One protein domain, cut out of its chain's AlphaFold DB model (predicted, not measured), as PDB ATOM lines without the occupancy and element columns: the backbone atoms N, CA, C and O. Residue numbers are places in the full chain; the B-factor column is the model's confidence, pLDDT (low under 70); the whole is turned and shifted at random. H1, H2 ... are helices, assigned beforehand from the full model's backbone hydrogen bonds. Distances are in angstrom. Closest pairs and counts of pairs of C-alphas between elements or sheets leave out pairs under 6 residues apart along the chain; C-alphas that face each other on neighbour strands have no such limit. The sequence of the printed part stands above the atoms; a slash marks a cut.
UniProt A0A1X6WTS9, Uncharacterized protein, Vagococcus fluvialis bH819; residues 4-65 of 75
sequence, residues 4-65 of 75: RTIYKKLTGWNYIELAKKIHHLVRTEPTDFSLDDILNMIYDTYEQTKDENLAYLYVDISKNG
ATOM      1  N   ARG A   4      59.194 -17.215 276.063       88.38
ATOM      2  CA  ARG A   4      60.179 -16.350 275.399       88.38
ATOM      3  C   ARG A   4      60.033 -14.892 275.827       88.38
ATOM      4  O   ARG A   4      61.039 -14.204 275.994       88.38
ATOM      5  N   THR A   5      58.803 -14.413 275.991       91.31
ATOM      6  CA  THR A   5      58.535 -13.051 276.469       91.31
ATOM      7  C   THR A   5      58.965 -12.880 277.923       91.31
ATOM      8  O   THR A   5      59.650 -11.903 278.221       91.31
ATOM      9  N   ILE A   6      58.638 -13.837 278.803       90.75
ATOM     10  CA  ILE A   6      59.099 -13.826 280.203       90.75
ATOM     11  C   ILE A   6      60.626 -13.813 280.255       90.75
ATOM     12  O   ILE A   6      61.201 -12.961 280.925       90.75
ATOM     13  N   TYR A   7      61.275 -14.697 279.490       93.19
ATOM     14  CA  TYR A   7      62.730 -14.777 279.433       93.19
ATOM     15  C   TYR A   7      63.352 -13.421 279.086       93.19
ATOM     16  O   TYR A   7      64.209 -12.943 279.820       93.19
ATOM     17  N   LYS A   8      62.870 -12.756 278.024       94.44
ATOM     18  CA  LYS A   8      63.367 -11.431 277.619       94.44
ATOM     19  C   LYS A   8      63.195 -10.370 278.710       94.44
ATOM     20  O   LYS A   8      64.149  -9.637 278.965       94.44
ATOM     21  N   LYS A   9      62.010 -10.287 279.334       95.12
ATOM     22  CA  LYS A   9      61.733  -9.329 280.422       95.12
ATOM     23  C   LYS A   9      62.701  -9.548 281.586       95.12
ATOM     24  O   LYS A   9      63.448  -8.643 281.937       95.12
ATOM     25  N   LEU A  10      62.764 -10.777 282.096       96.25
ATOM     26  CA  LEU A  10      63.610 -11.134 283.235       96.25
ATOM     27  C   LEU A  10      65.100 -10.919 282.958       96.25
ATOM     28  O   LEU A  10      65.793 -10.361 283.802       96.25
ATOM     29  N   THR A  11      65.603 -11.279 281.772       95.50
ATOM     30  CA  THR A  11      67.002 -10.989 281.417       95.50
ATOM     31  C   THR A  11      67.286  -9.492 281.318       95.50
ATOM     32  O   THR A  11      68.365  -9.066 281.710       95.50
ATOM     33  N   GLY A  12      66.330  -8.691 280.832       95.69
ATOM     34  CA  GLY A  12      66.471  -7.233 280.757       95.69
ATOM     35  C   GLY A  12      66.511  -6.557 282.130       95.69
ATOM     36  O   GLY A  12      67.046  -5.462 282.255       95.69
ATOM     37  N   TRP A  13      65.990  -7.227 283.156       96.69
ATOM     38  CA  TRP A  13      66.002  -6.787 284.552       96.69
ATOM     39  C   TRP A  13      67.089  -7.481 285.391       96.69
ATOM     40  O   TRP A  13      67.041  -7.438 286.613       96.69
ATOM     41  N   ASN A  14      68.063  -8.141 284.754       95.75
ATOM     42  CA  ASN A  14      69.146  -8.898 285.401       95.75
ATOM     43  C   ASN A  14      68.722 -10.142 286.217       95.75
ATOM     44  O   ASN A  14      69.543 -10.723 286.922       95.75
ATOM     45  N   TYR A  15      67.504 -10.659 286.038       96.62
ATOM     46  CA  TYR A  15      67.035 -11.921 286.635       96.62
ATOM     47  C   TYR A  15      67.309 -13.134 285.731       96.62
ATOM     48  O   TYR A  15      66.415 -13.918 285.403       96.62
ATOM     49  N   ILE A  16      68.563 -13.298 285.299       95.19
ATOM     50  CA  ILE A  16      68.965 -14.314 284.306       95.19
ATOM     51  C   ILE A  16      68.692 -15.741 284.804       95.19
ATOM     52  O   ILE A  16      68.193 -16.576 284.050       95.19
ATOM     53  N   GLU A  17      68.983 -16.030 286.071       95.44
ATOM     54  CA  GLU A  17      68.794 -17.376 286.624       95.44
ATOM     55  C   GLU A  17      67.312 -17.733 286.788       95.44
ATOM     56  O   GLU A  17      66.907 -18.846 286.450       95.44
ATOM     57  N   LEU A  18      66.472 -16.774 287.192       96.00
ATOM     58  CA  LEU A  18      65.018 -16.954 287.206       96.00
ATOM     59  C   LEU A  18      64.480 -17.196 285.785       96.00
ATOM     60  O   LEU A  18      63.690 -18.114 285.566       96.00
ATOM     61  N   ALA A  19      64.962 -16.429 284.800       94.94
ATOM     62  CA  ALA A  19      64.593 -16.602 283.396       94.94
ATOM     63  C   ALA A  19      64.905 -18.016 282.888       94.94
ATOM     64  O   ALA A  19      64.062 -18.640 282.237       94.94
ATOM     65  N   LYS A  20      66.100 -18.536 283.197       93.00
ATOM     66  CA  LYS A  20      66.512 -19.896 282.826       93.00
ATOM     67  C   LYS A  20      65.643 -20.956 283.496       93.00
ATOM     68  O   LYS A  20      65.205 -21.862 282.794       93.00
ATOM     69  N   LYS A  21      65.363 -20.832 284.798       92.56
ATOM     70  CA  LYS A  21      64.510 -21.775 285.546       92.56
ATOM     71  C   LYS A  21      63.112 -21.875 284.939       92.56
ATOM     72  O   LYS A  21      62.698 -22.967 284.565       92.56
ATOM     73  N   ILE A  22      62.438 -20.740 284.732       91.44
ATOM     74  CA  ILE A  22      61.100 -20.709 284.115       91.44
ATOM     75  C   ILE A  22      61.142 -21.293 282.700       91.44
ATOM     76  O   ILE A  22      60.288 -22.084 282.312       91.44
ATOM     77  N   HIS A  23      62.139 -20.915 281.901       89.12
ATOM     78  CA  HIS A  23      62.244 -21.404 280.531       89.12
ATOM     79  C   HIS A  23      62.563 -22.907 280.455       89.12
ATOM     80  O   HIS A  23      62.117 -23.566 279.514       89.12
ATOM     81  N   HIS A  24      63.326 -23.443 281.411       87.81
ATOM     82  CA  HIS A  24      63.588 -24.875 281.542       87.81
ATOM     83  C   HIS A  24      62.301 -25.621 281.887       87.81
ATOM     84  O   HIS A  24      61.878 -26.437 281.074       87.81
ATOM     85  N   LEU A  25      61.629 -25.229 282.977       87.69
ATOM     86  CA  LEU A  25      60.357 -25.801 283.437       87.69
ATOM     87  C   LEU A  25      59.348 -25.941 282.284       87.69
ATOM     88  O   LEU A  25      58.822 -27.016 282.020       87.69
ATOM     89  N   VAL A  26      59.178 -24.874 281.498       84.75
ATOM     90  CA  VAL A  26      58.220 -24.855 280.382       84.75
ATOM     91  C   VAL A  26      58.608 -25.782 279.220       84.75
ATOM     92  O   VAL A  26      57.749 -26.189 278.438       84.75
ATOM     93  N   ARG A  27      59.899 -26.076 279.036       80.69
ATOM     94  CA  ARG A  27      60.406 -26.839 277.882       80.69
ATOM     95  C   ARG A  27      60.653 -28.309 278.163       80.69
ATOM     96  O   ARG A  27      60.545 -29.090 277.222       80.69
ATOM     97  N   THR A  28      61.076 -28.658 279.369       74.62
ATOM     98  CA  THR A  28      61.456 -30.032 279.717       74.62
ATOM     99  C   THR A  28      60.320 -30.796 280.363       74.62
ATOM    100  O   THR A  28      60.242 -32.002 280.166       74.62
ATOM    101  N   GLU A  29      59.407 -30.101 281.040       66.75
ATOM    102  CA  GLU A  29      58.341 -30.718 281.831       66.75
ATOM    103  C   GLU A  29      56.945 -30.181 281.458       66.75
ATOM    104  O   GLU A  29      56.151 -29.876 282.342       66.75
ATOM    105  N   PRO A  30      56.579 -30.042 280.162       63.81
ATOM    106  CA  PRO A  30      55.327 -29.389 279.770       63.81
ATOM    107  C   PRO A  30      54.048 -30.094 280.250       63.81
ATOM    108  O   PRO A  30      52.975 -29.505 280.158       63.81
ATOM    109  N   THR A  31      54.150 -31.337 280.724       63.62
ATOM    110  CA  THR A  31      53.061 -32.114 281.332       63.62
ATOM    111  C   THR A  31      52.959 -31.963 282.848       63.62
ATOM    112  O   THR A  31      51.891 -32.244 283.382       63.62
ATOM    113  N   ASP A  32      54.019 -31.504 283.521       66.81
ATOM    114  CA  ASP A  32      54.140 -31.567 284.985       66.81
ATOM    115  C   ASP A  32      54.206 -30.191 285.664       66.81
ATOM    116  O   ASP A  32      54.211 -30.124 286.890       66.81
ATOM    117  N   PHE A  33      54.211 -29.089 284.903       77.75
ATOM    118  CA  PHE A  33      54.190 -27.742 285.479       77.75
ATOM    119  C   PHE A  33      52.817 -27.069 285.385       77.75
ATOM    120  O   PHE A  33      52.089 -27.189 284.395       77.75
ATOM    121  N   SER A  34      52.497 -26.281 286.405       85.94
ATOM    122  CA  SER A  34      51.315 -25.432 286.484       85.94
ATOM    123  C   SER A  34      51.664 -23.954 286.281       85.94
ATOM    124  O   SER A  34      52.808 -23.517 286.424       85.94
ATOM    125  N   LEU A  35      50.654 -23.141 285.963       87.94
ATOM    126  CA  LEU A  35      50.817 -21.685 285.955       87.94
ATOM    127  C   LEU A  35      51.287 -21.164 287.324       87.94
ATOM    128  O   LEU A  35      52.093 -20.232 287.378       87.94
ATOM    129  N   ASP A  36      50.815 -21.790 288.401       91.19
ATOM    130  CA  ASP A  36      51.138 -21.406 289.771       91.19
ATOM    131  C   ASP A  36      52.622 -21.606 290.079       91.19
ATOM    132  O   ASP A  36      53.207 -20.763 290.747       91.19
ATOM    133  N   ASP A  37      53.287 -22.615 289.510       91.31
ATOM    134  CA  ASP A  37      54.735 -22.802 289.687       91.31
ATOM    135  C   ASP A  37      55.537 -21.620 289.129       91.31
ATOM    136  O   ASP A  37      56.488 -21.136 289.746       91.31
ATOM    137  N   ILE A  38      55.122 -21.098 287.969       92.00
ATOM    138  CA  ILE A  38      55.737 -19.907 287.371       92.00
ATOM    139  C   ILE A  38      55.475 -18.676 288.240       92.00
ATOM    140  O   ILE A  38      56.393 -17.891 288.488       92.00
ATOM    141  N   LEU A  39      54.231 -18.501 288.687       95.00
ATOM    142  CA  LEU A  39      53.831 -17.373 289.524       95.00
ATOM    143  C   LEU A  39      54.552 -17.389 290.875       95.00
ATOM    144  O   LEU A  39      55.058 -16.347 291.288       95.00
ATOM    145  N   ASN A  40      54.677 -18.554 291.509       96.12
ATOM    146  CA  ASN A  40      55.378 -18.742 292.776       96.12
ATOM    147  C   ASN A  40      56.865 -18.415 292.641       96.12
ATOM    148  O   ASN A  40      57.372 -17.615 293.413       96.12
ATOM    149  N   MET A  41      57.556 -18.904 291.602       95.62
ATOM    150  CA  MET A  41      58.968 -18.544 291.388       95.62
ATOM    151  C   MET A  41      59.184 -17.029 291.233       95.62
ATOM    152  O   MET A  41      60.189 -16.485 291.700       95.62
ATOM    153  N   ILE A  42      58.264 -16.336 290.553       96.19
ATOM    154  CA  ILE A  42      58.323 -14.877 290.386       96.19
ATOM    155  C   ILE A  42      58.033 -14.179 291.716       96.19
ATOM    156  O   ILE A  42      58.754 -13.248 292.075       96.19
ATOM    157  N   TYR A  43      57.020 -14.641 292.449       97.31
ATOM    158  CA  TYR A  43      56.624 -14.084 293.738       97.31
ATOM    159  C   TYR A  43      57.701 -14.278 294.810       97.31
ATOM    160  O   TYR A  43      58.056 -13.324 295.492       97.31
ATOM    161  N   ASP A  44      58.305 -15.460 294.901       97.62
ATOM    162  CA  ASP A  44      59.401 -15.747 295.830       97.62
ATOM    163  C   ASP A  44      60.613 -14.850 295.563       97.62
ATOM    164  O   ASP A  44      61.253 -14.350 296.489       97.62
ATOM    165  N   THR A  45      60.922 -14.605 294.285       97.06
ATOM    166  CA  THR A  45      62.005 -13.687 293.908       97.06
ATOM    167  C   THR A  45      61.644 -12.247 294.270       97.06
ATOM    168  O   THR A  45      62.485 -11.521 294.798       97.06
ATOM    169  N   TYR A  46      60.391 -11.841 294.046       97.44
ATOM    170  CA  TYR A  46      59.884 -10.543 294.484       97.44
ATOM    171  C   TYR A  46      59.975 -10.380 296.004       97.44
ATOM    172  O   TYR A  46      60.430  -9.342 296.471       97.44
ATOM    173  N   GLU A  47      59.613 -11.388 296.793       97.50
ATOM    174  CA  GLU A  47      59.702 -11.317 298.251       97.50
ATOM    175  C   GLU A  47      61.145 -11.124 298.740       97.50
ATOM    176  O   GLU A  47      61.362 -10.472 299.761       97.50
ATOM    177  N   GLN A  48      62.134 -11.618 297.990       96.81
ATOM    178  CA  GLN A  48      63.555 -11.461 298.307       96.81
ATOM    179  C   GLN A  48      64.128 -10.106 297.876       96.81
ATOM    180  O   GLN A  48      64.945  -9.538 298.597       96.81
ATOM    181  N   THR A  49      63.739  -9.587 296.707       96.88
ATOM    182  CA  THR A  49      64.337  -8.361 296.144       96.88
ATOM    183  C   THR A  49      63.491  -7.109 296.331       96.88
ATOM    184  O   THR A  49      64.015  -6.001 296.235       96.88
ATOM    185  N   LYS A  50      62.191  -7.279 296.581       96.62
ATOM    186  CA  LYS A  50      61.149  -6.240 296.597       96.62
ATOM    187  C   LYS A  50      61.115  -5.388 295.322       96.62
ATOM    188  O   LYS A  50      60.683  -4.241 295.344       96.62
ATOM    189  N   ASP A  51      61.532  -5.966 294.196       97.06
ATOM    190  CA  ASP A  51      61.529  -5.306 292.892       97.06
ATOM    191  C   ASP A  51      60.121  -5.273 292.285       97.06
ATOM    192  O   ASP A  51      59.541  -6.305 291.933       97.06
ATOM    193  N   GLU A  52      59.577  -4.071 292.115       96.75
ATOM    194  CA  GLU A  52      58.234  -3.861 291.576       96.75
ATOM    195  C   GLU A  52      58.049  -4.446 290.170       96.75
ATOM    196  O   GLU A  52      56.941  -4.860 289.828       96.75
ATOM    197  N   ASN A  53      59.108  -4.564 289.360       96.81
ATOM    198  CA  ASN A  53      59.013  -5.180 288.033       96.81
ATOM    199  C   ASN A  53      58.531  -6.634 288.113       96.81
ATOM    200  O   ASN A  53      57.769  -7.084 287.252       96.81
ATOM    201  N   LEU A  54      58.936  -7.364 289.154       97.06
ATOM    202  CA  LEU A  54      58.496  -8.737 289.393       97.06
ATOM    203  C   LEU A  54      57.038  -8.785 289.859       97.06
ATOM    204  O   LEU A  54      56.287  -9.639 289.389       97.06
ATOM    205  N   ALA A  55      56.605  -7.833 290.690       96.25
ATOM    206  CA  ALA A  55      55.200  -7.703 291.079       96.25
ATOM    207  C   ALA A  55      54.302  -7.388 289.868       96.25
ATOM    208  O   ALA A  55      53.272  -8.037 289.663       96.25
ATOM    209  N   TYR A  56      54.719  -6.459 289.000       96.25
ATOM    210  CA  TYR A  56      54.016  -6.180 287.745       96.25
ATOM    211  C   TYR A  56      53.973  -7.408 286.838       96.25
ATOM    212  O   TYR A  56      52.934  -7.695 286.244       96.25
ATOM    213  N   LEU A  57      55.077  -8.153 286.738       95.06
ATOM    214  CA  LEU A  57      55.135  -9.373 285.940       95.06
ATOM    215  C   LEU A  57      54.189 -10.456 286.476       95.06
ATOM    216  O   LEU A  57      53.496 -11.085 285.679       95.06
ATOM    217  N   TYR A  58      54.128 -10.644 287.795       95.69
ATOM    218  CA  TYR A  58      53.191 -11.559 288.448       95.69
ATOM    219  C   TYR A  58      51.745 -11.216 288.077       95.69
ATOM    220  O   TYR A  58      51.011 -12.069 287.578       95.69
ATOM    221  N   VAL A  59      51.348  -9.950 288.240       95.25
ATOM    222  CA  VAL A  59      49.986  -9.487 287.927       95.25
ATOM    223  C   VAL A  59      49.676  -9.632 286.435       95.25
ATOM    224  O   VAL A  59      48.577 -10.059 286.078       95.25
ATOM    225  N   ASP A  60      50.628  -9.305 285.560       93.56
ATOM    226  CA  ASP A  60      50.487  -9.425 284.103       93.56
ATOM    227  C   ASP A  60      50.249 -10.888 283.689       93.56
ATOM    228  O   ASP A  60      49.330 -11.180 282.923       93.56
ATOM    229  N   ILE A  61      51.015 -11.832 284.242       92.56
ATOM    230  CA  ILE A  61      50.848 -13.269 283.971       92.56
ATOM    231  C   ILE A  61      49.547 -13.800 284.577       92.56
ATOM    232  O   ILE A  61      48.832 -14.534 283.899       92.56
ATOM    233  N   SER A  62      49.221 -13.421 285.813       92.25
ATOM    234  CA  SER A  62      48.008 -13.859 286.510       92.25
ATOM    235  C   SER A  62      46.737 -13.430 285.766       92.25
ATOM    236  O   SER A  62      45.825 -14.233 285.586       92.25
ATOM    237  N   LYS A  63      46.694 -12.192 285.252       91.31
ATOM    238  CA  LYS A  63      45.530 -11.668 284.515       91.31
ATOM    239  C   LYS A  63      45.438 -12.176 283.082       91.31
ATOM    240  O   LYS A  63      44.348 -12.482 282.611       91.31
ATOM    241  N   ASN A  64      46.566 -12.224 282.374       88.69
ATOM    242  CA  ASN A  64      46.585 -12.501 280.933       88.69
ATOM    243  C   ASN A  64      46.919 -13.960 280.594       88.69
ATOM    244  O   ASN A  64      46.990 -14.324 279.417       88.69
ATOM    245  N   GLY A  65      47.173 -14.786 281.608       85.88
ATOM    246  CA  GLY A  65      47.541 -16.185 281.467       85.88
ATOM    247  C   GLY A  65      48.894 -16.420 280.788       85.88
ATOM    248  O   GLY A  65      49.609 -15.515 280.319       85.88
TER     249      GLY A  65
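Overview. This is residues 4 to 65 of the 75 residues of an uncharacterized protein of Vagococcus fluvialis bH819 (UniProt A0A1X6WTS9). Four helices stand side by side in a small up-and-down bundle, each running opposite to the one before it, with H1, H2, H3 and H4 following one another round an uneven four-cornered ring. The bundle is made of two close helical hairpins, H1 with H2 and H3 with H4; between them H2 and H3 touch over a short part of their lengths, and H4 comes back near H1 to leave that side only nearly closed. The link from H2 to H3 sticks out at one end with residues 27 to 32, of which 27 and 28 belong to H2. The printed part has 62 residues with four named helices in the order H1, H2, H3, H4 and no named strand, and its class is all helix. It is compact, with a radius of gyration of the C-alphas of 10.9 A, and spans 31 by 22 by 19 A.

Arrangement. H1, residues 4 to 12, and H2, residues 16 to 28, form a helical hairpin. They touch at a shallow tilt of 15 degrees, opposite ways, and their closest C-alphas, those of Tyr 7 and Ala 19, are 4.7 A apart. H2 forms a second hairpin with H3, residues 35 to 49, at a shallow tilt of 12 degrees, opposite ways. Here residues 18 to 22 of H2 touch residues 38 to 42 of H3 alone, and the closest C-alphas, those of Ile 22 and Ile 38, are 6.3 A apart. H3 and H4, residues 52 to 64, form a third hairpin; they touch at a shallow tilt of 15 degrees, opposite ways, with the C-alphas of Tyr 46 and Leu 54 closest at 5.6 A. H1 and H4 are near each other, with 8 pairs of C-alphas within 10 A. H1 and H3 are apart, and so are H2 and H4. In H1, H2, H3 and H4 every pair of O i and N i+4 is within hydrogen-bond range.

Along the chain. H1 begins at C-alpha 4, at (60.179, -16.350, 275.399), and measures 12.3 A from first to last C-alpha. H2 measures 18.0 A and ends at C-alpha 28, at (61.456, -30.032, 279.717). H3, the longest helix with 15 residues, measures 21.5 A. H4 measures 18.0 A and ends at C-alpha 64, at (46.585, -12.501, 280.933).

Size, cuts and confidence. The two C-alphas farthest apart are those of Thr 31 and Lys 50, at 31.1 A. The printed part has no cut. The links H1 to H2 and H3 to H4 are tight, with 3 and 2 residues, and the link H2 to H3 is short, with 6. The mean pLDDT of the printed part is 91.1, and residues 29 to 32 are under 70.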